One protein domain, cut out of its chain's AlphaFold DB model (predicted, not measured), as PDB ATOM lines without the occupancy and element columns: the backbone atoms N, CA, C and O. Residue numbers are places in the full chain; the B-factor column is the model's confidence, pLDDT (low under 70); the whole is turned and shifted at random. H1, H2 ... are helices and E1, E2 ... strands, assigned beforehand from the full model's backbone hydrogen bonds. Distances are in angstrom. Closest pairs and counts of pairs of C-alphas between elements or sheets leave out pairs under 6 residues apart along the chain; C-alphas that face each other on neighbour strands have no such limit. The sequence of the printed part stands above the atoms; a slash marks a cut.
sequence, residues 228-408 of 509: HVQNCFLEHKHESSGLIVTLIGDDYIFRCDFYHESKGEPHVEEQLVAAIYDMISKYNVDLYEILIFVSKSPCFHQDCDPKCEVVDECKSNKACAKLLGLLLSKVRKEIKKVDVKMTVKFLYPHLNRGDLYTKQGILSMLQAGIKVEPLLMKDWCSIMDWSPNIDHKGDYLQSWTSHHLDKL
ATOM      1  N   HIS A 228     149.448 190.971 137.220       82.75
ATOM      2  CA  HIS A 228     149.870 189.976 138.213       82.75
ATOM      3  C   HIS A 228     149.781 188.531 137.683       82.75
ATOM      4  O   HIS A 228     150.641 187.711 137.996       82.75
ATOM      5  N   VAL A 229     148.806 188.233 136.815       85.19
ATOM      6  CA  VAL A 229     148.711 186.936 136.129       85.19
ATOM      7  C   VAL A 229     149.829 186.805 135.103       85.19
ATOM      8  O   VAL A 229     150.513 185.788 135.089       85.19
ATOM      9  N   GLN A 230     150.081 187.845 134.299       79.94
ATOM     10  CA  GLN A 230     151.193 187.861 133.334       79.94
ATOM     11  C   GLN A 230     152.536 187.626 134.016       79.94
ATOM     12  O   GLN A 230     153.326 186.811 133.551       79.94
ATOM     13  N   ASN A 231     152.762 188.268 135.163       81.06
ATOM     14  CA  ASN A 231     153.976 188.081 135.946       81.06
ATOM     15  C   ASN A 231     154.183 186.619 136.365       81.06
ATOM     16  O   ASN A 231     155.323 186.209 136.501       81.06
ATOM     17  N   CYS A 232     153.135 185.798 136.501       83.31
ATOM     18  CA  CYS A 232     153.305 184.360 136.752       83.31
ATOM     19  C   CYS A 232     153.856 183.598 135.536       83.31
ATOM     20  O   CYS A 232     154.504 182.570 135.701       83.31
ATOM     21  N   PHE A 233     153.597 184.083 134.319       78.69
ATOM     22  CA  PHE A 233     154.146 183.531 133.075       78.69
ATOM     23  C   PHE A 233     155.515 184.135 132.711       78.69
ATOM     24  O   PHE A 233     156.217 183.568 131.876       78.69
ATOM     25  N   LEU A 234     155.897 185.261 133.322       74.12
ATOM     26  CA  LEU A 234     157.194 185.923 133.129       74.12
ATOM     27  C   LEU A 234     158.208 185.526 134.211       74.12
ATOM     28  O   LEU A 234     159.339 185.160 133.920       74.12
ATOM     29  N   GLU A 235     157.813 185.564 135.478       66.38
ATOM     30  CA  GLU A 235     158.702 185.360 136.618       66.38
ATOM     31  C   GLU A 235     158.579 183.935 137.175       66.38
ATOM     32  O   GLU A 235     157.491 183.455 137.491       66.38
ATOM     33  N   HIS A 236     159.718 183.279 137.413       62.12
ATOM     34  CA  HIS A 236     159.790 182.040 138.195       62.12
ATOM     35  C   HIS A 236     159.678 182.324 139.702       62.12
ATOM     36  O   HIS A 236     160.571 182.012 140.489       62.12
ATOM     37  N   LYS A 237     158.575 182.926 140.147       62.47
ATOM     38  CA  LYS A 237     158.264 182.977 141.582       62.47
ATOM     39  C   LYS A 237     157.763 181.609 142.017       62.47
ATOM     40  O   LYS A 237     156.794 181.106 141.456       62.47
ATOM     41  N   HIS A 238     158.401 180.985 143.007       59.03
ATOM     42  CA  HIS A 238     158.077 179.609 143.414       59.03
ATOM     43  C   HIS A 238     156.644 179.448 143.954       59.03
ATOM     44  O   HIS A 238     156.051 178.385 143.776       59.03
ATOM     45  N   GLU A 239     156.032 180.512 144.479       67.81
ATOM     46  CA  GLU A 239     154.767 180.424 145.230       67.81
ATOM     47  C   GLU A 239     153.529 180.903 144.463       67.81
ATOM     48  O   GLU A 239     152.450 180.346 144.652       67.81
ATOM     49  N   SER A 240     153.675 181.870 143.553       77.12
ATOM     50  CA  SER A 240     152.554 182.392 142.767       77.12
ATOM     51  C   SER A 240     152.258 181.519 141.548       77.12
ATOM     52  O   SER A 240     153.174 180.952 140.944       77.12
ATOM     53  N   SER A 241     150.990 181.407 141.158       84.75
ATOM     54  CA  SER A 241     150.590 180.736 139.916       84.75
ATOM     55  C   SER A 241     149.464 181.502 139.240       84.75
ATOM     56  O   SER A 241     148.585 182.057 139.902       84.75
ATOM     57  N   GLY A 242     149.497 181.513 137.914       88.75
ATOM     58  CA  GLY A 242     148.477 182.101 137.062       88.75
ATOM     59  C   GLY A 242     147.893 181.046 136.132       88.75
ATOM     60  O   GLY A 242     148.618 180.207 135.592       88.75
ATOM     61  N   LEU A 243     146.581 181.100 135.929       91.62
ATOM     62  CA  LEU A 243     145.860 180.247 134.992       91.62
ATOM     63  C   LEU A 243     144.941 181.107 134.139       91.62
ATOM     64  O   LEU A 243     144.224 181.952 134.655       91.62
ATOM     65  N   ILE A 244     144.930 180.864 132.837       91.00
ATOM     66  CA  ILE A 244     144.009 181.466 131.880       91.00
ATOM     67  C   ILE A 244     143.246 180.321 131.229       91.00
ATOM     68  O   ILE A 244     143.846 179.396 130.687       91.00
ATOM     69  N   VAL A 245     141.919 180.369 131.259       91.38
ATOM     70  CA  VAL A 245     141.066 179.392 130.580       91.38
ATOM     71  C   VAL A 245     140.303 180.062 129.450       91.38
ATOM     72  O   VAL A 245     139.773 181.161 129.593       91.38
ATOM     73  N   THR A 246     140.236 179.378 128.314       86.88
ATOM     74  CA  THR A 246     139.363 179.701 127.191       86.88
ATOM     75  C   THR A 246     138.336 178.582 127.043       86.88
ATOM     76  O   THR A 246     138.682 177.438 126.760       86.88
ATOM     77  N   LEU A 247     137.065 178.912 127.251       86.06
ATOM     78  CA  LEU A 247     135.927 178.030 127.030       86.06
ATOM     79  C   LEU A 247     135.350 178.315 125.648       86.06
ATOM     80  O   LEU A 247     135.008 179.465 125.351       86.06
ATOM     81  N   ILE A 248     135.222 177.279 124.823       83.88
ATOM     82  CA  ILE A 248     134.717 177.408 123.462       83.88
ATOM     83  C   ILE A 248     133.493 176.521 123.243       83.88
ATOM     84  O   ILE A 248     133.524 175.309 123.472       83.88
ATOM     85  N   GLY A 249     132.403 177.164 122.836       80.62
ATOM     86  CA  GLY A 249     131.130 176.551 122.468       80.62
ATOM     87  C   GLY A 249     130.708 176.952 121.057       80.62
ATOM     88  O   GLY A 249     131.375 177.777 120.431       80.62
ATOM     89  N   ASP A 250     129.600 176.395 120.570       73.25
ATOM     90  CA  ASP A 250     129.149 176.542 119.170       73.25
ATOM     91  C   ASP A 250     129.080 178.011 118.722       73.25
ATOM     92  O   ASP A 250     129.625 178.394 117.690       73.25
ATOM     93  N   ASP A 251     128.489 178.850 119.573       65.75
ATOM     94  CA  ASP A 251     128.302 180.276 119.333       65.75
ATOM     95  C   ASP A 251     128.858 181.110 120.489       65.75
ATOM     96  O   ASP A 251     128.224 182.089 120.896       65.75
ATOM     97  N   TYR A 252     129.980 180.727 121.103       67.25
ATOM     98  CA  TYR A 252     130.693 181.640 121.998       67.25
ATOM     99  C   TYR A 252     132.136 181.245 122.291       67.25
ATOM    100  O   TYR A 252     132.503 180.075 122.338       67.25
ATOM    101  N   ILE A 253     132.930 182.271 122.594       71.62
ATOM    102  CA  ILE A 253     134.230 182.141 123.245       71.62
ATOM    103  C   ILE A 253     134.155 182.921 124.556       71.62
ATOM    104  O   ILE A 253     133.692 184.065 124.577       71.62
ATOM    105  N   PHE A 254     134.606 182.307 125.641       75.75
ATOM    106  CA  PHE A 254     134.730 182.943 126.947       75.75
ATOM    107  C   PHE A 254     136.133 182.753 127.487       75.75
ATOM    108  O   PHE A 254     136.684 181.658 127.387       75.75
ATOM    109  N   ARG A 255     136.706 183.814 128.050       79.19
ATOM    110  CA  ARG A 255     138.033 183.776 128.656       79.19
ATOM    111  C   ARG A 255     137.951 184.281 130.082       79.19
ATOM    112  O   ARG A 255     137.295 185.286 130.338       79.19
ATOM    113  N   CYS A 256     138.631 183.601 130.991       82.88
ATOM    114  CA  CYS A 256     138.843 184.110 132.336       82.88
ATOM    115  C   CYS A 256     140.204 183.682 132.866       82.88
ATOM    116  O   CYS A 256     140.816 182.730 132.375       82.88
ATOM    117  N   ASP A 257     140.666 184.408 133.867       87.56
ATOM    118  CA  ASP A 257     141.929 184.191 134.541       87.56
ATOM    119  C   ASP A 257     141.720 183.891 136.029       87.56
ATOM    120  O   ASP A 257     140.705 184.248 136.628       87.56
ATOM    121  N   PHE A 258     142.686 183.185 136.602       89.50
ATOM    122  CA  PHE A 258     142.774 182.848 138.013       89.50
ATOM    123  C   PHE A 258     144.208 183.069 138.477       89.50
ATOM    124  O   PHE A 258     145.164 182.869 137.720       89.50
ATOM    125  N   TYR A 259     144.350 183.458 139.735       89.44
ATOM    126  CA  TYR A 259     145.626 183.808 140.334       89.44
ATOM    127  C   TYR A 259     145.651 183.401 141.798       89.44
ATOM    128  O   TYR A 259     144.635 183.460 142.491       89.44
ATOM    129  N   HIS A 260     146.835 183.030 142.263       83.62
ATOM    130  CA  HIS A 260     147.167 183.098 143.673       83.62
ATOM    131  C   HIS A 260     148.594 183.608 143.840       83.62
ATOM    132  O   HIS A 260     149.473 183.333 143.016       83.62
ATOM    133  N   GLU A 261     148.830 184.328 144.931       77.81
ATOM    134  CA  GLU A 261     150.147 184.883 145.254       77.81
ATOM    135  C   GLU A 261     150.941 183.961 146.182       77.81
ATOM    136  O   GLU A 261     152.170 183.935 146.128       77.81
ATOM    137  N   SER A 262     150.243 183.176 147.012       70.06
ATOM    138  CA  SER A 262     150.854 182.423 148.110       70.06
ATOM    139  C   SER A 262     150.365 180.977 148.221       70.06
ATOM    140  O   SER A 262     149.287 180.618 147.752       70.06
ATOM    141  N   LYS A 263     151.139 180.152 148.940       63.66
ATOM    142  CA  LYS A 263     150.847 178.736 149.247       63.66
ATOM    143  C   LYS A 263     149.633 178.510 150.166       63.66
ATOM    144  O   LYS A 263     149.268 177.363 150.415       63.66
ATOM    145  N   GLY A 264     149.077 179.569 150.760       63.47
ATOM    146  CA  GLY A 264     147.904 179.491 151.640       63.47
ATOM    147  C   GLY A 264     146.570 179.594 150.898       63.47
ATOM    148  O   GLY A 264     145.526 179.306 151.479       63.47
ATOM    149  N   GLU A 265     146.607 180.009 149.634       70.75
ATOM    150  CA  GLU A 265     145.434 180.179 148.785       70.75
ATOM    151  C   GLU A 265     145.138 178.896 147.995       70.75
ATOM    152  O   GLU A 265     146.047 178.105 147.723       70.75
ATOM    153  N   PRO A 266     143.867 178.655 147.622       75.00
ATOM    154  CA  PRO A 266     143.532 177.532 146.761       75.00
ATOM    155  C   PRO A 266     144.278 177.660 145.436       75.00
ATOM    156  O   PRO A 266     144.309 178.732 144.821       75.00
ATOM    157  N   HIS A 267     144.830 176.540 144.977       81.19
ATOM    158  CA  HIS A 267     145.492 176.472 143.683       81.19
ATOM    159  C   HIS A 267     144.566 176.955 142.561       81.19
ATOM    160  O   HIS A 267     143.342 176.783 142.618       81.19
ATOM    161  N   VAL A 268     145.151 177.536 141.516       86.62
ATOM    162  CA  VAL A 268     144.402 178.099 140.385       86.62
ATOM    163  C   VAL A 268     143.501 177.062 139.696       86.62
ATOM    164  O   VAL A 268     142.422 177.403 139.215       86.62
ATOM    165  N   GLU A 269     143.873 175.780 139.715       87.81
ATOM    166  CA  GLU A 269     143.057 174.672 139.213       87.81
ATOM    167  C   GLU A 269     141.825 174.409 140.088       87.81
ATOM    168  O   GLU A 269     140.754 174.093 139.567       87.81
ATOM    169  N   GLU A 270     141.938 174.557 141.411       80.94
ATOM    170  CA  GLU A 270     140.795 174.434 142.323       80.94
ATOM    171  C   GLU A 270     139.800 175.576 142.111       80.94
ATOM    172  O   GLU A 270     138.591 175.336 142.036       80.94
ATOM    173  N   GLN A 271     140.310 176.802 141.958       84.00
ATOM    174  CA  GLN A 271     139.496 177.978 141.651       84.00
ATOM    175  C   GLN A 271     138.743 177.794 140.323       84.00
ATOM    176  O   GLN A 271     137.528 178.005 140.259       84.00
ATOM    177  N   LEU A 272     139.436 177.304 139.288       88.50
ATOM    178  CA  LEU A 272     138.850 176.977 137.988       88.50
ATOM    179  C   LEU A 272     137.715 175.952 138.104       88.50
ATOM    180  O   LEU A 272     136.636 176.136 137.535       88.50
ATOM    181  N   VAL A 273     137.948 174.855 138.827       83.94
ATOM    182  CA  VAL A 273     136.967 173.771 138.976       83.94
ATOM    183  C   VAL A 273     135.713 174.273 139.682       83.94
ATOM    184  O   VAL A 273     134.602 173.974 139.236       83.94
ATOM    185  N   ALA A 274     135.875 175.068 140.742       79.44
ATOM    186  CA  ALA A 274     134.758 175.690 141.442       79.44
ATOM    187  C   ALA A 274     133.946 176.602 140.505       79.44
ATOM    188  O   ALA A 274     132.720 176.476 140.441       79.44
ATOM    189  N   ALA A 275     134.621 177.449 139.721       80.12
ATOM    190  CA  ALA A 275     133.980 178.365 138.781       80.12
ATOM    191  C   ALA A 275     133.203 177.632 137.670       80.12
ATOM    192  O   ALA A 275     132.047 177.960 137.395       80.12
ATOM    193  N   ILE A 276     133.791 176.598 137.058       84.25
ATOM    194  CA  ILE A 276     133.109 175.827 136.005       84.25
ATOM    195  C   ILE A 276     131.936 175.027 136.580       84.25
ATOM    196  O   ILE A 276     130.889 174.944 135.939       84.25
ATOM    197  N   TYR A 277     132.071 174.446 137.776       81.38
ATOM    198  CA  TYR A 277     130.964 173.733 138.422       81.38
ATOM    199  C   TYR A 277     129.781 174.647 138.719       81.38
ATOM    200  O   TYR A 277     128.640 174.254 138.465       81.38
ATOM    201  N   ASP A 278     130.046 175.854 139.210       77.75
ATOM    202  CA  ASP A 278     129.018 176.869 139.406       77.75
ATOM    203  C   ASP A 278     128.304 177.183 138.079       77.75
ATOM    204  O   ASP A 278     127.078 177.064 137.987       77.75
ATOM    205  N   MET A 279     129.073 177.427 137.015       77.81
ATOM    206  CA  MET A 279     128.563 177.725 135.674       77.81
ATOM    207  C   MET A 279     127.660 176.612 135.108       77.81
ATOM    208  O   MET A 279     126.513 176.872 134.741       77.81
ATOM    209  N   ILE A 280     128.122 175.359 135.060       80.88
ATOM    210  CA  ILE A 280     127.338 174.247 134.476       80.88
ATOM    211  C   ILE A 280     126.124 173.847 135.331       80.88
ATOM    212  O   ILE A 280     125.202 173.181 134.841       80.88
ATOM    213  N   SER A 281     126.119 174.224 136.617       76.56
ATOM    214  CA  SER A 281     124.986 173.990 137.516       76.56
ATOM    215  C   SER A 281     123.856 174.999 137.299       76.56
ATOM    216  O   SER A 281     122.684 174.624 137.338       76.56
ATOM    217  N   LYS A 282     124.206 176.259 137.019       71.62
ATOM    218  CA  LYS A 282     123.258 177.368 136.860       71.62
ATOM    219  C   LYS A 282     122.718 177.499 135.433       71.62
ATOM    220  O   LYS A 282     121.568 177.901 135.254       71.62
ATOM    221  N   TYR A 283     123.508 177.135 134.423       71.44
ATOM    222  CA  TYR A 283     123.201 177.454 133.026       71.44
ATOM    223  C   TYR A 283     123.235 176.235 132.112       71.44
ATOM    224  O   TYR A 283     123.919 175.246 132.378       71.44
ATOM    225  N   ASN A 284     122.478 176.313 131.013       71.50
ATOM    226  CA  ASN A 284     122.608 175.353 129.925       71.50
ATOM    227  C   ASN A 284     123.744 175.815 129.010       71.50
ATOM    228  O   ASN A 284     123.582 176.758 128.234       71.50
ATOM    229  N   VAL A 285     124.905 175.196 129.186       74.75
ATOM    230  CA  VAL A 285     126.151 175.545 128.507       74.75
ATOM    231  C   VAL A 285     126.393 174.502 127.431       74.75
ATOM    232  O   VAL A 285     126.383 173.312 127.741       74.75
ATOM    233  N   ASP A 286     126.611 174.946 126.197       78.94
ATOM    234  CA  ASP A 286     126.980 174.056 125.104       78.94
ATOM    235  C   ASP A 286     128.439 174.280 124.699       78.94
ATOM    236  O   ASP A 286     128.775 175.285 124.075       78.94
ATOM    237  N   LEU A 287     129.305 173.363 125.125       84.69
ATOM    238  CA  LEU A 287     130.755 173.498 125.088       84.69
ATOM    239  C   LEU A 287     131.365 172.365 124.269       84.69
ATOM    240  O   LEU A 287     130.988 171.213 124.468       84.69
ATOM    241  N   TYR A 288     132.357 172.671 123.435       87.00
ATOM    242  CA  TYR A 288     133.126 171.663 122.703       87.00
ATOM    243  C   TYR A 288     134.597 171.609 123.128       87.00
ATOM    244  O   TYR A 288     135.213 170.548 123.036       87.00
ATOM    245  N   GLU A 289     135.175 172.710 123.622       90.75
ATOM    246  CA  GLU A 289     136.586 172.754 124.013       90.75
ATOM    247  C   GLU A 289     136.841 173.616 125.256       90.75
ATOM    248  O   GLU A 289     136.286 174.702 125.428       90.75
ATOM    249  N   ILE A 290     137.714 173.111 126.127       93.31
ATOM    250  CA  ILE A 290     138.289 173.810 127.276       93.31
ATOM    251  C   ILE A 290     139.795 173.891 127.051       93.31
ATOM    252  O   ILE A 290     140.482 172.872 127.100       93.31
ATOM    253  N   LEU A 291     140.324 175.090 126.839       91.38
ATOM    254  CA  LEU A 291     141.754 175.322 126.673       91.38
ATOM    255  C   LEU A 291     142.300 176.045 127.902       91.38
ATOM    256  O   LEU A 291     141.884 177.161 128.200       91.38
ATOM    257  N   ILE A 292     143.212 175.406 128.624       94.69
ATOM    258  CA  ILE A 292     143.807 175.912 129.862       94.69
ATOM    259  C   ILE A 292     145.273 176.230 129.590       94.69
ATOM    260  O   ILE A 292     146.021 175.358 129.160       94.69
ATOM    261  N   PHE A 293     145.680 177.457 129.887       91.19
ATOM    262  CA  PHE A 293     147.072 177.876 129.966       91.19
ATOM    263  C   PHE A 293     147.407 178.113 131.430       91.19
ATOM    264  O   PHE A 293     146.720 178.881 132.096       91.19
ATOM    265  N   VAL A 294     148.447 177.479 131.945       90.12
ATOM    266  CA  VAL A 294     148.846 177.635 133.345       90.12
ATOM    267  C   VAL A 294     150.348 177.864 133.429       90.12
ATOM    268  O   VAL A 294     151.128 177.278 132.681       90.12
ATOM    269  N   SER A 295     150.785 178.755 134.314       84.94
ATOM    270  CA  SER A 295     152.209 179.070 134.450       84.94
ATOM    271  C   SER A 295     153.029 177.865 134.914       84.94
ATOM    272  O   SER A 295     154.198 177.738 134.560       84.94
ATOM    273  N   LYS A 296     152.421 176.958 135.687       80.44
ATOM    274  CA  LYS A 296     153.071 175.779 136.269       80.44
ATOM    275  C   LYS A 296     152.267 174.510 136.006       80.44
ATOM    276  O   LYS A 296     151.046 174.561 135.939       80.44
ATOM    277  N   SER A 297     152.938 173.369 135.871       80.00
ATOM    278  CA  SER A 297     152.276 172.070 135.726       80.00
ATOM    279  C   SER A 297     151.336 171.811 136.911       80.00
ATOM    280  O   SER A 297     151.796 171.962 138.041       80.00
ATOM    281  N   PRO A 298     150.093 171.344 136.711       83.12
ATOM    282  CA  PRO A 298     149.205 171.022 137.823       83.12
ATOM    283  C   PRO A 298     149.817 170.000 138.782       83.12
ATOM    284  O   PRO A 298     150.365 168.982 138.349       83.12
ATOM    285  N   CYS A 299     149.700 170.242 140.088       76.62
ATOM    286  CA  CYS A 299     150.291 169.356 141.085       76.62
ATOM    287  C   CYS A 299     149.656 167.951 141.069       76.62
ATOM    288  O   CYS A 299     148.469 167.764 140.769       76.62
ATOM    289  N   PHE A 300     150.450 166.946 141.430       71.69
ATOM    290  CA  PHE A 300     149.991 165.578 141.629       71.69
ATOM    291  C   PHE A 300     150.652 165.022 142.886       71.69
ATOM    292  O   PHE A 300     151.833 164.687 142.881       71.69
ATOM    293  N   HIS A 301     149.895 164.963 143.977       64.69
ATOM    294  CA  HIS A 301     150.346 164.380 145.236       64.69
ATOM    295  C   HIS A 301     149.621 163.052 145.420       64.69
ATOM    296  O   HIS A 301     148.401 162.978 145.259       64.69
ATOM    297  N   GLN A 302     150.381 161.993 145.677       49.31
ATOM    298  CA  GLN A 302     149.815 160.798 146.295       49.31
ATOM    299  C   GLN A 302     149.726 161.090 147.797       49.31
ATOM    300  O   GLN A 302     150.508 161.902 148.289       49.31
ATOM    301  N   ASP A 303     148.749 160.516 148.498       47.75
ATOM    302  CA  ASP A 303     148.601 160.638 149.953       47.75
ATOM    303  C   ASP A 303     149.837 160.017 150.640       47.75
ATOM    304  O   ASP A 303     149.844 158.859 151.041       47.75
ATOM    305  N   CYS A 304     150.947 160.757 150.666       38.16
ATOM    306  CA  CYS A 304     152.229 160.302 151.176       38.16
ATOM    307  C   CYS A 304     152.334 160.679 152.651       38.16
ATOM    308  O   CYS A 304     152.570 161.845 152.976       38.16
ATOM    309  N   ASP A 305     152.223 159.686 153.530       31.12
ATOM    310  CA  ASP A 305     152.654 159.793 154.922       31.12
ATOM    311  C   ASP A 305     153.854 158.842 155.162       31.12
ATOM    312  O   ASP A 305     153.729 157.656 154.840       31.12
ATOM    313  N   PRO A 306     155.019 159.292 155.685       41.28
ATOM    314  CA  PRO A 306     155.405 160.664 156.009       41.28
ATOM    315  C   PRO A 306     156.424 161.271 155.022       41.28
ATOM    316  O   PRO A 306     157.422 160.657 154.658       41.28
ATOM    317  N   LYS A 307     156.180 162.542 154.670       40.09
ATOM    318  CA  LYS A 307     157.143 163.569 154.211       40.09
ATOM    319  C   LYS A 307     158.136 163.148 153.124       40.09
ATOM    320  O   LYS A 307     159.304 162.862 153.376       40.09
ATOM    321  N   CYS A 308     157.690 163.242 151.876       40.19
ATOM    322  CA  CYS A 308     158.614 163.419 150.764       40.19
ATOM    323  C   CYS A 308     159.161 164.859 150.803       40.19
ATOM    324  O   CYS A 308     158.375 165.797 150.726       40.19
ATOM    325  N   GLU A 309     160.486 165.037 150.850       37.50
ATOM    326  CA  GLU A 309     161.164 166.354 150.812       37.50
ATOM    327  C   GLU A 309     160.809 167.197 149.561       37.50
ATOM    328  O   GLU A 309     161.060 168.397 149.508       37.50
ATOM    329  N   VAL A 310     160.210 166.581 148.532       44.00
ATOM    330  CA  VAL A 310     159.736 167.247 147.301       44.00
ATOM    331  C   VAL A 310     158.293 167.781 147.450       44.00
ATOM    332  O   VAL A 310     157.844 168.594 146.646       44.00
ATOM    333  N   VAL A 311     157.565 167.345 148.486       47.78
ATOM    334  CA  VAL A 311     156.149 167.660 148.776       47.78
ATOM    335  C   VAL A 311     156.006 168.738 149.867       47.78
ATOM    336  O   VAL A 311     154.902 169.206 150.131       47.78
ATOM    337  N   ASP A 312     157.109 169.224 150.444       43.50
ATOM    338  CA  ASP A 312     157.104 170.177 151.569       43.50
ATOM    339  C   ASP A 312     156.546 171.581 151.236       43.50
ATOM    340  O   ASP A 312     156.325 172.403 152.127       43.50
ATOM    341  N   GLU A 313     156.275 171.877 149.961       47.88
ATOM    342  CA  GLU A 313     155.868 173.212 149.511       47.88
ATOM    343  C   GLU A 313     154.381 173.366 149.161       47.88
ATOM    344  O   GLU A 313     153.897 174.497 149.080       47.88
ATOM    345  N   CYS A 314     153.640 172.270 148.980       51.19
ATOM    346  CA  CYS A 314     152.226 172.321 148.617       51.19
ATOM    347  C   CYS A 314     151.335 171.943 149.803       51.19
ATOM    348  O   CYS A 314     151.399 170.831 150.318       51.19
ATOM    349  N   LYS A 315     150.455 172.865 150.208       51.59
ATOM    350  CA  LYS A 315     149.450 172.633 151.259       51.59
ATOM    351  C   LYS A 315     148.094 172.180 150.710       51.59
ATOM    352  O   LYS A 315     147.161 171.984 151.489       51.59
ATOM    353  N   SER A 316     147.954 172.038 149.387       53.38
ATOM    354  CA  SER A 316     146.727 171.505 148.797       53.38
ATOM    355  C   SER A 316     146.647 170.004 149.061       53.38
ATOM    356  O   SER A 316     147.460 169.218 148.577       53.38
ATOM    357  N   ASN A 317     145.602 169.594 149.781       50.62
ATOM    358  CA  ASN A 317     145.255 168.186 149.992       50.62
ATOM    359  C   ASN A 317     144.689 167.519 148.719       50.62
ATOM    360  O   ASN A 317     144.143 166.418 148.788       50.62
ATOM    361  N   LYS A 318     144.719 168.195 147.560       62.66
ATOM    362  CA  LYS A 318     144.133 167.709 146.308       62.66
ATOM    363  C   LYS A 318     145.185 167.654 145.207       62.66
ATOM    364  O   LYS A 318     145.800 168.651 144.850       62.66
ATOM    365  N   ALA A 319     145.305 166.490 144.573       75.69
ATOM    366  CA  ALA A 319     146.039 166.352 143.320       75.69
ATOM    367  C   ALA A 319     145.311 167.117 142.194       75.69
ATOM    368  O   ALA A 319     144.338 166.611 141.622       75.69
ATOM    369  N   CYS A 320     145.773 168.327 141.868       81.44
ATOM    370  CA  CYS A 320     145.158 169.215 140.874       81.44
ATOM    371  C   CYS A 320     145.057 168.571 139.482       81.44
ATOM    372  O   CYS A 320     144.014 168.662 138.838       81.44
ATOM    373  N   ALA A 321     146.066 167.808 139.053       82.56
ATOM    374  CA  ALA A 321     146.011 167.043 137.804       82.56
ATOM    375  C   ALA A 321     144.835 166.040 137.767       82.56
ATOM    376  O   ALA A 321     144.127 165.919 136.764       82.56
ATOM    377  N   LYS A 322     144.557 165.361 138.887       77.25
ATOM    378  CA  LYS A 322     143.408 164.449 139.020       77.25
ATOM    379  C   LYS A 322     142.087 165.217 139.072       77.25
ATOM    380  O   LYS A 322     141.087 164.764 138.514       77.25
ATOM    381  N   LEU A 323     142.084 166.381 139.720       80.94
ATOM    382  CA  LEU A 323     140.920 167.257 139.810       80.94
ATOM    383  C   LEU A 323     140.461 167.737 138.424       80.94
ATOM    384  O   LEU A 323     139.263 167.710 138.145       80.94
ATOM    385  N   LEU A 324     141.392 168.079 137.529       87.56
ATOM    386  CA  LEU A 324     141.076 168.431 136.139       87.56
ATOM    387  C   LEU A 324     140.453 167.253 135.365       87.56
ATOM    388  O   LEU A 324     139.488 167.436 134.620       87.56
ATOM    389  N   GLY A 325     140.916 166.019 135.595       82.94
ATOM    390  CA  GLY A 325     140.285 164.817 135.028       82.94
ATOM    391  C   GLY A 325     138.834 164.617 135.494       82.94
ATOM    392  O   GLY A 325     137.944 164.270 134.705       82.94
ATOM    393  N   LEU A 326     138.565 164.891 136.775       80.31
ATOM    394  CA  LEU A 326     137.209 164.867 137.333       80.31
ATOM    395  C   LEU A 326     136.330 165.978 136.747       80.31
ATOM    396  O   LEU A 326     135.164 165.729 136.434       80.31
ATOM    397  N   LEU A 327     136.896 167.172 136.557       86.75
ATOM    398  CA  LEU A 327     136.223 168.298 135.918       86.75
ATOM    399  C   LEU A 327     135.746 167.930 134.511       86.75
ATOM    400  O   LEU A 327     134.557 168.072 134.230       86.75
ATOM    401  N   LEU A 328     136.627 167.395 133.658       88.88
ATOM    402  CA  LEU A 328     136.269 166.978 132.295       88.88
ATOM    403  C   LEU A 328     135.127 165.955 132.299       88.88
ATOM    404  O   LEU A 328     134.144 166.098 131.570       88.88
ATOM    405  N   SER A 329     135.229 164.947 133.167       82.00
ATOM    406  CA  SER A 329     134.201 163.912 133.315       82.00
ATOM    407  C   SER A 329     132.846 164.503 133.713       82.00
ATOM    408  O   SER A 329     131.802 164.092 133.199       82.00
ATOM    409  N   LYS A 330     132.844 165.489 134.617       81.56
ATOM    410  CA  LYS A 330     131.623 166.159 135.070       81.56
ATOM    411  C   LYS A 330     131.030 167.074 134.004       81.56
ATOM    412  O   LYS A 330     129.818 167.033 133.811       81.56
ATOM    413  N   VAL A 331     131.852 167.832 133.281       86.38
ATOM    414  CA  VAL A 331     131.402 168.664 132.155       86.38
ATOM    415  C   VAL A 331     130.722 167.796 131.095       86.38
ATOM    416  O   VAL A 331     129.571 168.054 130.749       86.38
ATOM    417  N   ARG A 332     131.365 166.702 130.661       85.06
ATOM    418  CA  ARG A 332     130.789 165.762 129.681       85.06
ATOM    419  C   ARG A 332     129.450 165.182 130.141       85.06
ATOM    420  O   ARG A 332     128.505 165.082 129.361       85.06
ATOM    421  N   LYS A 333     129.343 164.835 131.429       83.38
ATOM    422  CA  LYS A 333     128.110 164.303 132.023       83.38
ATOM    423  C   LYS A 333     126.982 165.340 132.070       83.38
ATOM    424  O   LYS A 333     125.851 165.011 131.726       83.38
ATOM    425  N   GLU A 334     127.271 166.564 132.510       80.81
ATOM    426  CA  GLU A 334     126.262 167.620 132.681       80.81
ATOM    427  C   GLU A 334     125.778 168.201 131.350       80.81
ATOM    428  O   GLU A 334     124.588 168.492 131.213       80.81
ATOM    429  N   ILE A 335     126.675 168.327 130.370       83.00
ATOM    430  CA  ILE A 335     126.356 168.804 129.015       83.00
ATOM    431  C   ILE A 335     125.788 167.666 128.147       83.00
ATOM    432  O   ILE A 335     125.144 167.912 127.133       83.00
ATOM    433  N   LYS A 336     125.954 166.403 128.571       82.62
ATOM    434  CA  LYS A 336     125.574 165.190 127.819       82.62
ATOM    435  C   LYS A 336     126.269 165.082 126.453       82.62
ATOM    436  O   LYS A 336     125.743 164.451 125.541       82.62
ATOM    437  N   LYS A 337     127.463 165.667 126.338       79.62
ATOM    438  CA  LYS A 337     128.343 165.609 125.167       79.62
ATOM    439  C   LYS A 337     129.643 164.917 125.568       79.62
ATOM    440  O   LYS A 337     130.313 165.344 126.504       79.62
ATOM    441  N   VAL A 338     129.975 163.800 124.922       76.62
ATOM    442  CA  VAL A 338     131.172 162.993 125.246       76.62
ATOM    443  C   VAL A 338     132.434 163.495 124.543       76.62
ATOM    444  O   VAL A 338     133.543 163.212 124.982       76.62
ATOM    445  N   ASP A 339     132.254 164.267 123.480       83.31
ATOM    446  CA  ASP A 339     133.268 164.793 122.572       83.31
ATOM    447  C   ASP A 339     133.905 166.104 123.044       83.31
ATOM    448  O   ASP A 339     134.859 166.564 122.418       83.31
ATOM    449  N   VAL A 340     133.453 166.669 124.173       88.38
ATOM    450  CA  VAL A 340     134.088 167.849 124.780       88.38
ATOM    451  C   VAL A 340     135.570 167.564 125.013       88.38
ATOM    452  O   VAL A 340     135.928 166.608 125.713       88.38
ATOM    453  N   LYS A 341     136.434 168.391 124.428       92.50
ATOM    454  CA  LYS A 341     137.890 168.301 124.540       92.50
ATOM    455  C   LYS A 341     138.384 169.206 125.657       92.50
ATOM    456  O   LYS A 341     137.836 170.279 125.894       92.50
ATOM    457  N   MET A 342     139.441 168.781 126.333       94.12
ATOM    458  CA  MET A 342     140.174 169.630 127.261       94.12
ATOM    459  C   MET A 342     141.652 169.542 126.931       94.12
ATOM    460  O   MET A 342     142.186 168.439 126.806       94.12
ATOM    461  N   THR A 343     142.287 170.700 126.799       92.94
ATOM    462  CA  THR A 343     143.715 170.830 126.534       92.94
ATOM    463  C   THR A 343     144.340 171.658 127.646       92.94
ATOM    464  O   THR A 343     143.890 172.770 127.910       92.94
ATOM    465  N   VAL A 344     145.370 171.123 128.294       92.69
ATOM    466  CA  VAL A 344     146.152 171.809 129.323       92.69
ATOM    467  C   VAL A 344     147.536 172.088 128.766       92.69
ATOM    468  O   VAL A 344     148.252 171.170 128.366       92.69
ATOM    469  N   LYS A 345     147.905 173.366 128.759       87.50
ATOM    470  CA  LYS A 345     149.218 173.856 128.368       87.50
ATOM    471  C   LYS A 345     149.894 174.504 129.550       87.50
ATOM    472  O   LYS A 345     149.294 175.373 130.181       87.50
ATOM    473  N   PHE A 346     151.129 174.121 129.834       84.44
ATOM    474  CA  PHE A 346     151.873 174.736 130.923       84.44
ATOM    475  C   PHE A 346     153.291 175.117 130.534       84.44
ATOM    476  O   PHE A 346     153.891 174.498 129.655       84.44
ATOM    477  N   LEU A 347     153.784 176.175 131.177       71.62
ATOM    478  CA  LEU A 347     155.093 176.750 130.887       71.62
ATOM    479  C   LEU A 347     156.201 176.047 131.673       71.62
ATOM    480  O   LEU A 347     157.159 175.558 131.086       71.62
ATOM    481  N   TYR A 348     156.045 175.941 132.993       67.31
ATOM    482  CA  TYR A 348     157.073 175.379 133.863       67.31
ATOM    483  C   TYR A 348     156.607 174.083 134.528       67.31
ATOM    484  O   TYR A 348     155.524 174.054 135.113       67.31
ATOM    485  N   PRO A 349     157.396 173.001 134.518       66.25
ATOM    486  CA  PRO A 349     157.147 171.895 135.431       66.25
ATOM    487  C   PRO A 349     157.440 172.338 136.877       66.25
ATOM    488  O   PRO A 349     158.341 173.143 137.121       66.25
ATOM    489  N   HIS A 350     156.715 171.802 137.861       57.94
ATOM    490  CA  HIS A 350     157.148 171.879 139.260       57.94
ATOM    491  C   HIS A 350     158.467 171.093 139.381       57.94
ATOM    492  O   HIS A 350     158.440 169.865 139.368       57.94
ATOM    493  N   LEU A 351     159.633 171.749 139.424       53.00
ATOM    494  CA  LEU A 351     160.923 171.052 139.514       53.00
ATOM    495  C   LEU A 351     161.878 171.671 140.529       53.00
ATOM    496  O   LEU A 351     162.092 172.878 140.540       53.00
ATOM    497  N   ASN A 352     162.530 170.771 141.273       44.62
ATOM    498  CA  ASN A 352     163.915 170.939 141.719       44.62
ATOM    499  C   ASN A 352     164.723 169.620 141.714       44.62
ATOM    500  O   ASN A 352     165.919 169.669 141.450       44.62
ATOM    501  N   ARG A 353     164.132 168.427 141.901       38.72
ATOM    502  CA  ARG A 353     164.825 167.120 141.786       38.72
ATOM    503  C   ARG A 353     163.812 165.998 141.517       38.72
ATOM    504  O   ARG A 353     162.969 165.760 142.367       38.72
ATOM    505  N   GLY A 354     163.923 165.277 140.400       48.06
ATOM    506  CA  GLY A 354     163.206 164.006 140.205       48.06
ATOM    507  C   GLY A 354     161.771 164.137 139.676       48.06
ATOM    508  O   GLY A 354     160.839 164.512 140.374       48.06
ATOM    509  N   ASP A 355     161.628 163.756 138.415       58.34
ATOM    510  CA  ASP A 355     160.514 163.893 137.470       58.34
ATOM    511  C   ASP A 355     159.286 162.985 137.741       58.34
ATOM    512  O   ASP A 355     158.502 162.688 136.848       58.34
ATOM    513  N   LEU A 356     159.084 162.477 138.961       57.41
ATOM    514  CA  LEU A 356     158.047 161.456 139.187       57.41
ATOM    515  C   LEU A 356     156.634 162.046 139.287       57.41
ATOM    516  O   LEU A 356     155.725 161.584 138.599       57.41
ATOM    517  N   TYR A 357     156.427 163.088 140.094       64.31
ATOM    518  CA  TYR A 357     155.082 163.625 140.341       64.31
ATOM    519  C   TYR A 357     154.537 164.447 139.173       64.31
ATOM    520  O   TYR A 357     153.366 164.309 138.825       64.31
ATOM    521  N   THR A 358     155.380 165.241 138.512       71.50
ATOM    522  CA  THR A 358     154.987 165.978 137.302       71.50
ATOM    523  C   THR A 358     154.610 165.008 136.183       71.50
ATOM    524  O   THR A 358     153.522 165.122 135.618       71.50
ATOM    525  N   LYS A 359     155.429 163.977 135.932       72.44
ATOM    526  CA  LYS A 359     155.112 162.906 134.977       72.44
ATOM    527  C   LYS A 359     153.833 162.163 135.347       72.44
ATOM    528  O   LYS A 359     152.986 161.948 134.485       72.44
ATOM    529  N   GLN A 360     153.646 161.816 136.619       71.94
ATOM    530  CA  GLN A 360     152.438 161.134 137.076       71.94
ATOM    531  C   GLN A 360     151.186 162.013 136.925       71.94
ATOM    532  O   GLN A 360     150.129 161.515 136.535       71.94
ATOM    533  N   GLY A 361     151.305 163.321 137.157       76.06
ATOM    534  CA  GLY A 361     150.251 164.296 136.884       76.06
ATOM    535  C   GLY A 361     149.890 164.358 135.401       76.06
ATOM    536  O   GLY A 361     148.714 164.251 135.052       76.06
ATOM    537  N   ILE A 362     150.893 164.449 134.523       78.31
ATOM    538  CA  ILE A 362     150.709 164.427 133.063       78.31
ATOM    539  C   ILE A 362     150.019 163.129 132.628       78.31
ATOM    540  O   ILE A 362     149.006 163.180 131.930       78.31
ATOM    541  N   LEU A 363     150.510 161.972 133.078       74.31
ATOM    542  CA  LEU A 363     149.920 160.668 132.765       74.31
ATOM    543  C   LEU A 363     148.477 160.565 133.268       74.31
ATOM    544  O   LEU A 363     147.607 160.111 132.528       74.31
ATOM    545  N   SER A 364     148.195 161.040 134.484       77.25
ATOM    546  CA  SER A 364     146.838 161.064 135.037       77.25
ATOM    547  C   SER A 364     145.886 161.921 134.197       77.25
ATOM    548  O   SER A 364     144.716 161.563 134.059       77.25
ATOM    549  N   MET A 365     146.352 163.047 133.652       82.88
ATOM    550  CA  MET A 365     145.552 163.895 132.765       82.88
ATOM    551  C   MET A 365     145.322 163.219 131.407       82.88
ATOM    552  O   MET A 365     144.180 163.141 130.952       82.88
ATOM    553  N   LEU A 366     146.368 162.649 130.799       79.69
ATOM    554  CA  LEU A 366     146.268 161.917 129.530       79.69
ATOM    555  C   LEU A 366     145.297 160.730 129.630       79.69
ATOM    556  O   LEU A 366     144.441 160.563 128.764       79.69
ATOM    557  N   GLN A 367     145.359 159.955 130.717       77.31
ATOM    558  CA  GLN A 367     144.435 158.843 130.986       77.31
ATOM    559  C   GLN A 367     142.980 159.301 131.158       77.31
ATOM    560  O   GLN A 367     142.056 158.571 130.807       77.31
ATOM    561  N   ALA A 368     142.756 160.517 131.662       76.88
ATOM    562  CA  ALA A 368     141.425 161.120 131.730       76.88
ATOM    563  C   ALA A 368     140.925 161.642 130.363       76.88
ATOM    564  O   ALA A 368     139.798 162.134 130.261       76.88
ATOM    565  N   GLY A 369     141.743 161.541 129.309       79.06
ATOM    566  CA  GLY A 369     141.450 162.058 127.975       79.06
ATOM    567  C   GLY A 369     141.665 163.567 127.843       79.06
ATOM    568  O   GLY A 369     141.040 164.189 126.981       79.06
ATOM    569  N   ILE A 370     142.499 164.161 128.705       89.12
ATOM    570  CA  ILE A 370     142.954 165.551 128.594       89.12
ATOM    571  C   ILE A 370     144.199 165.573 127.714       89.12
ATOM    572  O   ILE A 370     145.151 164.833 127.956       89.12
ATOM    573  N   LYS A 371     144.222 166.449 126.711       87.50
ATOM    574  CA  LYS A 371     145.422 166.702 125.916       87.50
ATOM    575  C   LYS A 371     146.383 167.559 126.735       87.50
ATOM    576  O   LYS A 371     145.988 168.607 127.232       87.50
ATOM    577  N   VAL A 372     147.632 167.135 126.870       84.75
ATOM    578  CA  VAL A 372     148.651 167.888 127.610       84.75
ATOM    579  C   VAL A 372     149.745 168.305 126.639       84.75
ATOM    580  O   VAL A 372     150.276 167.458 125.922       84.75
ATOM    581  N   GLU A 373     150.059 169.597 126.589       79.25
ATOM    582  CA  GLU A 373     151.077 170.152 125.690       79.25
ATOM    583  C   GLU A 373     151.994 171.130 126.443       79.25
ATOM    584  O   GLU A 373     151.554 171.776 127.395       79.25
ATOM    585  N   PRO A 374     153.260 171.292 126.025       75.69
ATOM    586  CA  PRO A 374     154.043 172.447 126.444       75.69
ATOM    587  C   PRO A 374     153.383 173.739 125.951       75.69
ATOM    588  O   PRO A 374     152.783 173.780 124.871       75.69
ATOM    589  N   LEU A 375     153.512 174.810 126.728       76.12
ATOM    590  CA  LEU A 375     153.125 176.143 126.286       76.12
ATOM    591  C   LEU A 375     154.152 176.647 125.260       76.12
ATOM    592  O   LEU A 375     155.316 176.852 125.589       76.12
ATOM    593  N   LEU A 376     153.731 176.809 124.003       75.56
ATOM    594  CA  LEU A 376     154.614 177.202 122.900       75.56
ATOM    595  C   LEU A 376     154.709 178.726 122.765       75.56
ATOM    596  O   LEU A 376     153.812 179.444 123.202       75.56
ATOM    597  N   MET A 377     155.717 179.215 122.034       69.50
ATOM    598  CA  MET A 377     155.879 180.644 121.717       69.50
ATOM    599  C   MET A 377     154.580 181.288 121.215       69.50
ATOM    600  O   MET A 377     154.191 182.345 121.687       69.50
ATOM    601  N   LYS A 378     153.850 180.635 120.299       72.31
ATOM    602  CA  LYS A 378     152.572 181.163 119.783       72.31
ATOM    603  C   LYS A 378     151.512 181.359 120.876       72.31
ATOM    604  O   LYS A 378     150.723 182.299 120.815       72.31
ATOM    605  N   ASP A 379     151.484 180.457 121.854       75.94
ATOM    606  CA  ASP A 379     150.536 180.482 122.964       75.94
ATOM    607  C   ASP A 379     150.938 181.589 123.946       75.94
ATOM    608  O   ASP A 379     150.096 182.350 124.410       75.94
ATOM    609  N   TRP A 380     152.242 181.728 124.187       74.06
ATOM    610  CA  TRP A 380     152.815 182.776 125.022       74.06
ATOM    611  C   TRP A 380     152.610 184.169 124.429       74.06
ATOM    612  O   TRP A 380     152.093 185.042 125.119       74.06
ATOM    613  N   CYS A 381     152.904 184.359 123.138       72.75
ATOM    614  CA  CYS A 381     152.608 185.603 122.430       72.75
ATOM    615  C   CYS A 381     151.122 185.936 122.530       72.75
ATOM    616  O   CYS A 381     150.792 187.063 122.855       72.75
ATOM    617  N   SER A 382     150.226 184.955 122.372       75.69
ATOM    618  CA  SER A 382     148.782 185.193 122.522       75.69
ATOM    619  C   SER A 382     148.415 185.696 123.924       75.69
ATOM    620  O   SER A 382     147.615 186.617 124.054       75.69
ATOM    621  N   ILE A 383     149.013 185.123 124.974       76.44
ATOM    622  CA  ILE A 383     148.803 185.555 126.365       76.44
ATOM    623  C   ILE A 383     149.325 186.981 126.588       76.44
ATOM    624  O   ILE A 383     148.662 187.770 127.262       76.44
ATOM    625  N   MET A 384     150.483 187.314 126.015       74.88
ATOM    626  CA  MET A 384     151.095 188.640 126.141       74.88
ATOM    627  C   MET A 384     150.409 189.696 125.264       74.88
ATOM    628  O   MET A 384     150.278 190.839 125.687       74.88
ATOM    629  N   ASP A 385     149.889 189.321 124.096       69.50
ATOM    630  CA  ASP A 385     149.118 190.185 123.193       69.50
ATOM    631  C   ASP A 385     147.746 190.543 123.772       69.50
ATOM    632  O   ASP A 385     147.197 191.606 123.487       69.50
ATOM    633  N   TRP A 386     147.203 189.698 124.650       69.75
ATOM    634  CA  TRP A 386     146.059 190.046 125.490       69.75
ATOM    635  C   TRP A 386     146.444 191.012 126.629       69.75
ATOM    636  O   TRP A 386     145.697 191.146 127.589       69.75
ATOM    637  N   SER A 387     147.590 191.696 126.587       58.16
ATOM    638  CA  SER A 387     147.987 192.704 127.576       58.16
ATOM    639  C   SER A 387     147.746 194.128 127.068       58.16
ATOM    640  O   SER A 387     148.146 194.464 125.956       58.16
ATOM    641  N   PRO A 388     147.189 195.036 127.890       50.53
ATOM    642  CA  PRO A 388     147.134 196.456 127.563       50.53
ATOM    643  C   PRO A 388     148.485 197.178 127.762       50.53
ATOM    644  O   PRO A 388     148.532 198.402 127.629       50.53
ATOM    645  N   ASN A 389     149.570 196.477 128.123       50.38
ATOM    646  CA  ASN A 389     150.822 197.125 128.509       50.38
ATOM    647  C   ASN A 389     151.643 197.617 127.298       50.38
ATOM    648  O   ASN A 389     151.987 196.851 126.400       50.38
ATOM    649  N   ILE A 390     151.989 198.907 127.295       50.78
ATOM    650  CA  ILE A 390     152.758 199.570 126.227       50.78
ATOM    651  C   ILE A 390     154.244 199.174 126.285       50.78
ATOM    652  O   ILE A 390     154.907 199.176 125.249       50.78
ATOM    653  N   ASP A 391     154.736 198.760 127.456       49.53
ATOM    654  CA  ASP A 391     156.153 198.452 127.702       49.53
ATOM    655  C   ASP A 391     156.653 197.189 126.981       49.53
ATOM    656  O   ASP A 391     157.857 196.949 126.912       49.53
ATOM    657  N   HIS A 392     155.750 196.345 126.473       53.91
ATOM    658  CA  HIS A 392     156.092 195.060 125.843       53.91
ATOM    659  C   HIS A 392     155.638 194.971 124.386       53.91
ATOM    660  O   HIS A 392     155.571 193.879 123.827       53.91
ATOM    661  N   LYS A 393     155.345 196.113 123.745       48.84
ATOM    662  CA  LYS A 393     154.986 196.151 122.323       48.84
ATOM    663  C   LYS A 393     156.152 195.669 121.454       48.84
ATOM    664  O   LYS A 393     156.975 196.463 121.014       48.84
ATOM    665  N   GLY A 394     156.164 194.373 121.155       53.31
ATOM    666  CA  GLY A 394     156.912 193.803 120.038       53.31
ATOM    667  C   GLY A 394     158.233 193.108 120.363       53.31
ATOM    668  O   GLY A 394     158.799 192.538 119.437       53.31
ATOM    669  N   ASP A 395     158.694 193.068 121.622       61.53
ATOM    670  CA  ASP A 395     159.958 192.387 121.990       61.53
ATOM    671  C   ASP A 395     159.758 191.058 122.746       61.53
ATOM    672  O   ASP A 395     160.421 190.693 123.725       61.53
ATOM    673  N   TYR A 396     158.768 190.310 122.266       60.97
ATOM    674  CA  TYR A 396     158.383 188.992 122.764       60.97
ATOM    675  C   TYR A 396     159.506 187.968 122.636       60.97
ATOM    676  O   TYR A 396     159.731 187.172 123.545       60.97
ATOM    677  N   LEU A 397     160.244 188.024 121.526       62.38
ATOM    678  CA  LEU A 397     161.341 187.107 121.253       62.38
ATOM    679  C   LEU A 397     162.510 187.325 122.221       62.38
ATOM    680  O   LEU A 397     163.067 186.349 122.727       62.38
ATOM    681  N   GLN A 398     162.851 188.579 122.539       65.19
ATOM    682  CA  GLN A 398     163.896 188.869 123.518       65.19
ATOM    683  C   GLN A 398     163.484 188.425 124.923       65.19
ATOM    684  O   GLN A 398     164.288 187.813 125.626       65.19
ATOM    685  N   SER A 399     162.230 188.658 125.314       63.00
ATOM    686  CA  SER A 399     161.695 188.218 126.610       63.00
ATOM    687  C   SER A 399     161.683 186.689 126.726       63.00
ATOM    688  O   SER A 399     162.219 186.131 127.683       63.00
ATOM    689  N   TRP A 400     161.178 185.991 125.708       65.00
ATOM    690  CA  TRP A 400     161.188 184.527 125.631       65.00
ATOM    691  C   TRP A 400     162.601 183.933 125.736       65.00
ATOM    692  O   TRP A 400     162.836 182.990 126.495       65.00
ATOM    693  N   THR A 401     163.561 184.532 125.025       66.06
ATOM    694  CA  THR A 401     164.970 184.108 125.048       66.06
ATOM    695  C   THR A 401     165.614 184.372 126.414       66.06
ATOM    696  O   THR A 401     166.349 183.524 126.931       66.06
ATOM    697  N   SER A 402     165.311 185.523 127.025       64.38
ATOM    698  CA  SER A 402     165.821 185.933 128.345       64.38
ATOM    699  C   SER A 402     165.354 184.999 129.462       64.38
ATOM    700  O   SER A 402     166.112 184.724 130.388       64.38
ATOM    701  N   HIS A 403     164.144 184.450 129.340       60.72
ATOM    702  CA  HIS A 403     163.602 183.449 130.260       60.72
ATOM    703  C   HIS A 403     164.018 182.003 129.924       60.72
ATOM    704  O   HIS A 403     163.560 181.067 130.573       60.72
ATOM    705  N   HIS A 404     164.910 181.799 128.943       59.06
ATOM    706  CA  HIS A 404     165.418 180.485 128.521       59.06
ATOM    707  C   HIS A 404     164.325 179.465 128.156       59.06
ATOM    708  O   HIS A 404     164.525 178.256 128.302       59.06
ATOM    709  N   LEU A 405     163.188 179.939 127.639       57.97
ATOM    710  CA  LEU A 405     162.020 179.099 127.369       57.97
ATOM    711  C   LEU A 405     162.256 178.098 126.224       57.97
ATOM    712  O   LEU A 405     161.656 177.029 126.215       57.97
ATOM    713  N   ASP A 406     163.217 178.362 125.331       53.75
ATOM    714  CA  ASP A 406     163.658 177.415 124.289       53.75
ATOM    715  C   ASP A 406     164.287 176.128 124.846       53.75
ATOM    716  O   ASP A 406     164.407 175.131 124.138       53.75
ATOM    717  N   LYS A 407     164.716 176.139 126.115       49.56
ATOM    718  CA  LYS A 407     165.298 174.972 126.794       49.56
ATOM    719  C   LYS A 407     164.255 174.159 127.569       49.56
ATOM    720  O   LYS A 407     164.598 173.102 128.093       49.56
ATOM    721  N   LEU A 408     163.008 174.631 127.646       49.38
ATOM    722  CA  LEU A 408     161.877 173.949 128.288       49.38
ATOM    723  C   LEU A 408     161.236 172.954 127.326       49.38
ATOM    724  O   LEU A 408     160.037 172.970 127.060       49.38
TER     725      LEU A 408
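Overview. This is residues 228 to 408 of the 509 residues of the protein "CRC domain-containing protein" of Diploscapter pachys (UniProt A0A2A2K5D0). A twisted sheet of five strands is the middle of three layers, with helices H2, H3 and H4 side by side over one face and H1 and H5 on the other. H6 sits beyond H5, off the sheet, and a long loop, residues 297 to 319, joins E3 to H3. The printed part has 181 residues with six named helices and five named strands, in the order H1 E1 E2 H2 E3 H3 E4 H4 E5 H5 H6. The sheet is mixed, in the order E2 E1 E3 E4 E5, and the class is mixed, helices and strands. The whole is compact, with a radius of gyration of the C-alphas of 16.5 A, and spans 48 by 45 by 26 A.

Arrangement. H1, residues 228 to 234, runs across E1, residues 241 to 249, at 81 degrees on the local plane; their closest C-alphas, of Val 229 and Gly 242, are 4.9 A apart. E1 and E2, residues 252 to 260, form an antiparallel hairpin, with N 245 and O 256 within hydrogen-bond range at 2.8 A. H2, residues 268 to 282, is on the opposite face from H1, at a height over the sheet of 10.0 A. E3, residues 287 to 296, is antiparallel to E1, with N 246 and O 291 2.8 A apart. E2, H2 and E3 form a split strand-helix-strand unit, E1 being between its two strands, with a right-handed crossover. H3, residues 320 to 335, touches H2 at a shallow tilt of 13 degrees, the same way; their closest C-alphas, of Cys 320 and Glu 269, are 6.1 A apart. E4, residues 341 to 348, is parallel to E3, with N 292 and O 343 2.8 A apart. H4, residues 356 to 367, touches H3 with residues 361 to 365 alone; the closest C-alphas, of Gly 361 and Ala 321, are 5.1 A apart. E5, residues 371 to 374, is parallel to E4, with N 344 and O 371 2.8 A apart. E3, H3, E4 and E4, H4, E5 are strand-helix-strand units, parallel neighbours with a helix between, both with right-handed crossovers. H5, residues 377 to 385, is close to but not clearly touching H1, and H6, residues 396 to 402, likewise to H5, their closest C-alphas being Gln 230 and Met 384 at 7.2 A and Cys 381 and Tyr 396 at 6.7 A. Every O i to N i+4 pair is within hydrogen-bond range in H2, H3, H4, H5 and H6; in H1, 2 of 3 are.

Along the chain. C-alpha 228 opens H1 at (149.870, 189.976, 138.213). First to last C-alpha, E2 is 27.3 A, E1 26.5 A and H3 22.2 A long. H6 ends with C-alpha 402 at (165.821, 185.933, 128.345).

Size, cuts and confidence. The C-alphas farthest apart, of Asp 251 and Pro 306, are 49.6 A apart. The printed part has no cut, and the link from E3 to H3 is long. The mean pLDDT of the printed part is 72.6, with residues 301 to 318 and 385 to 408 among those under 70.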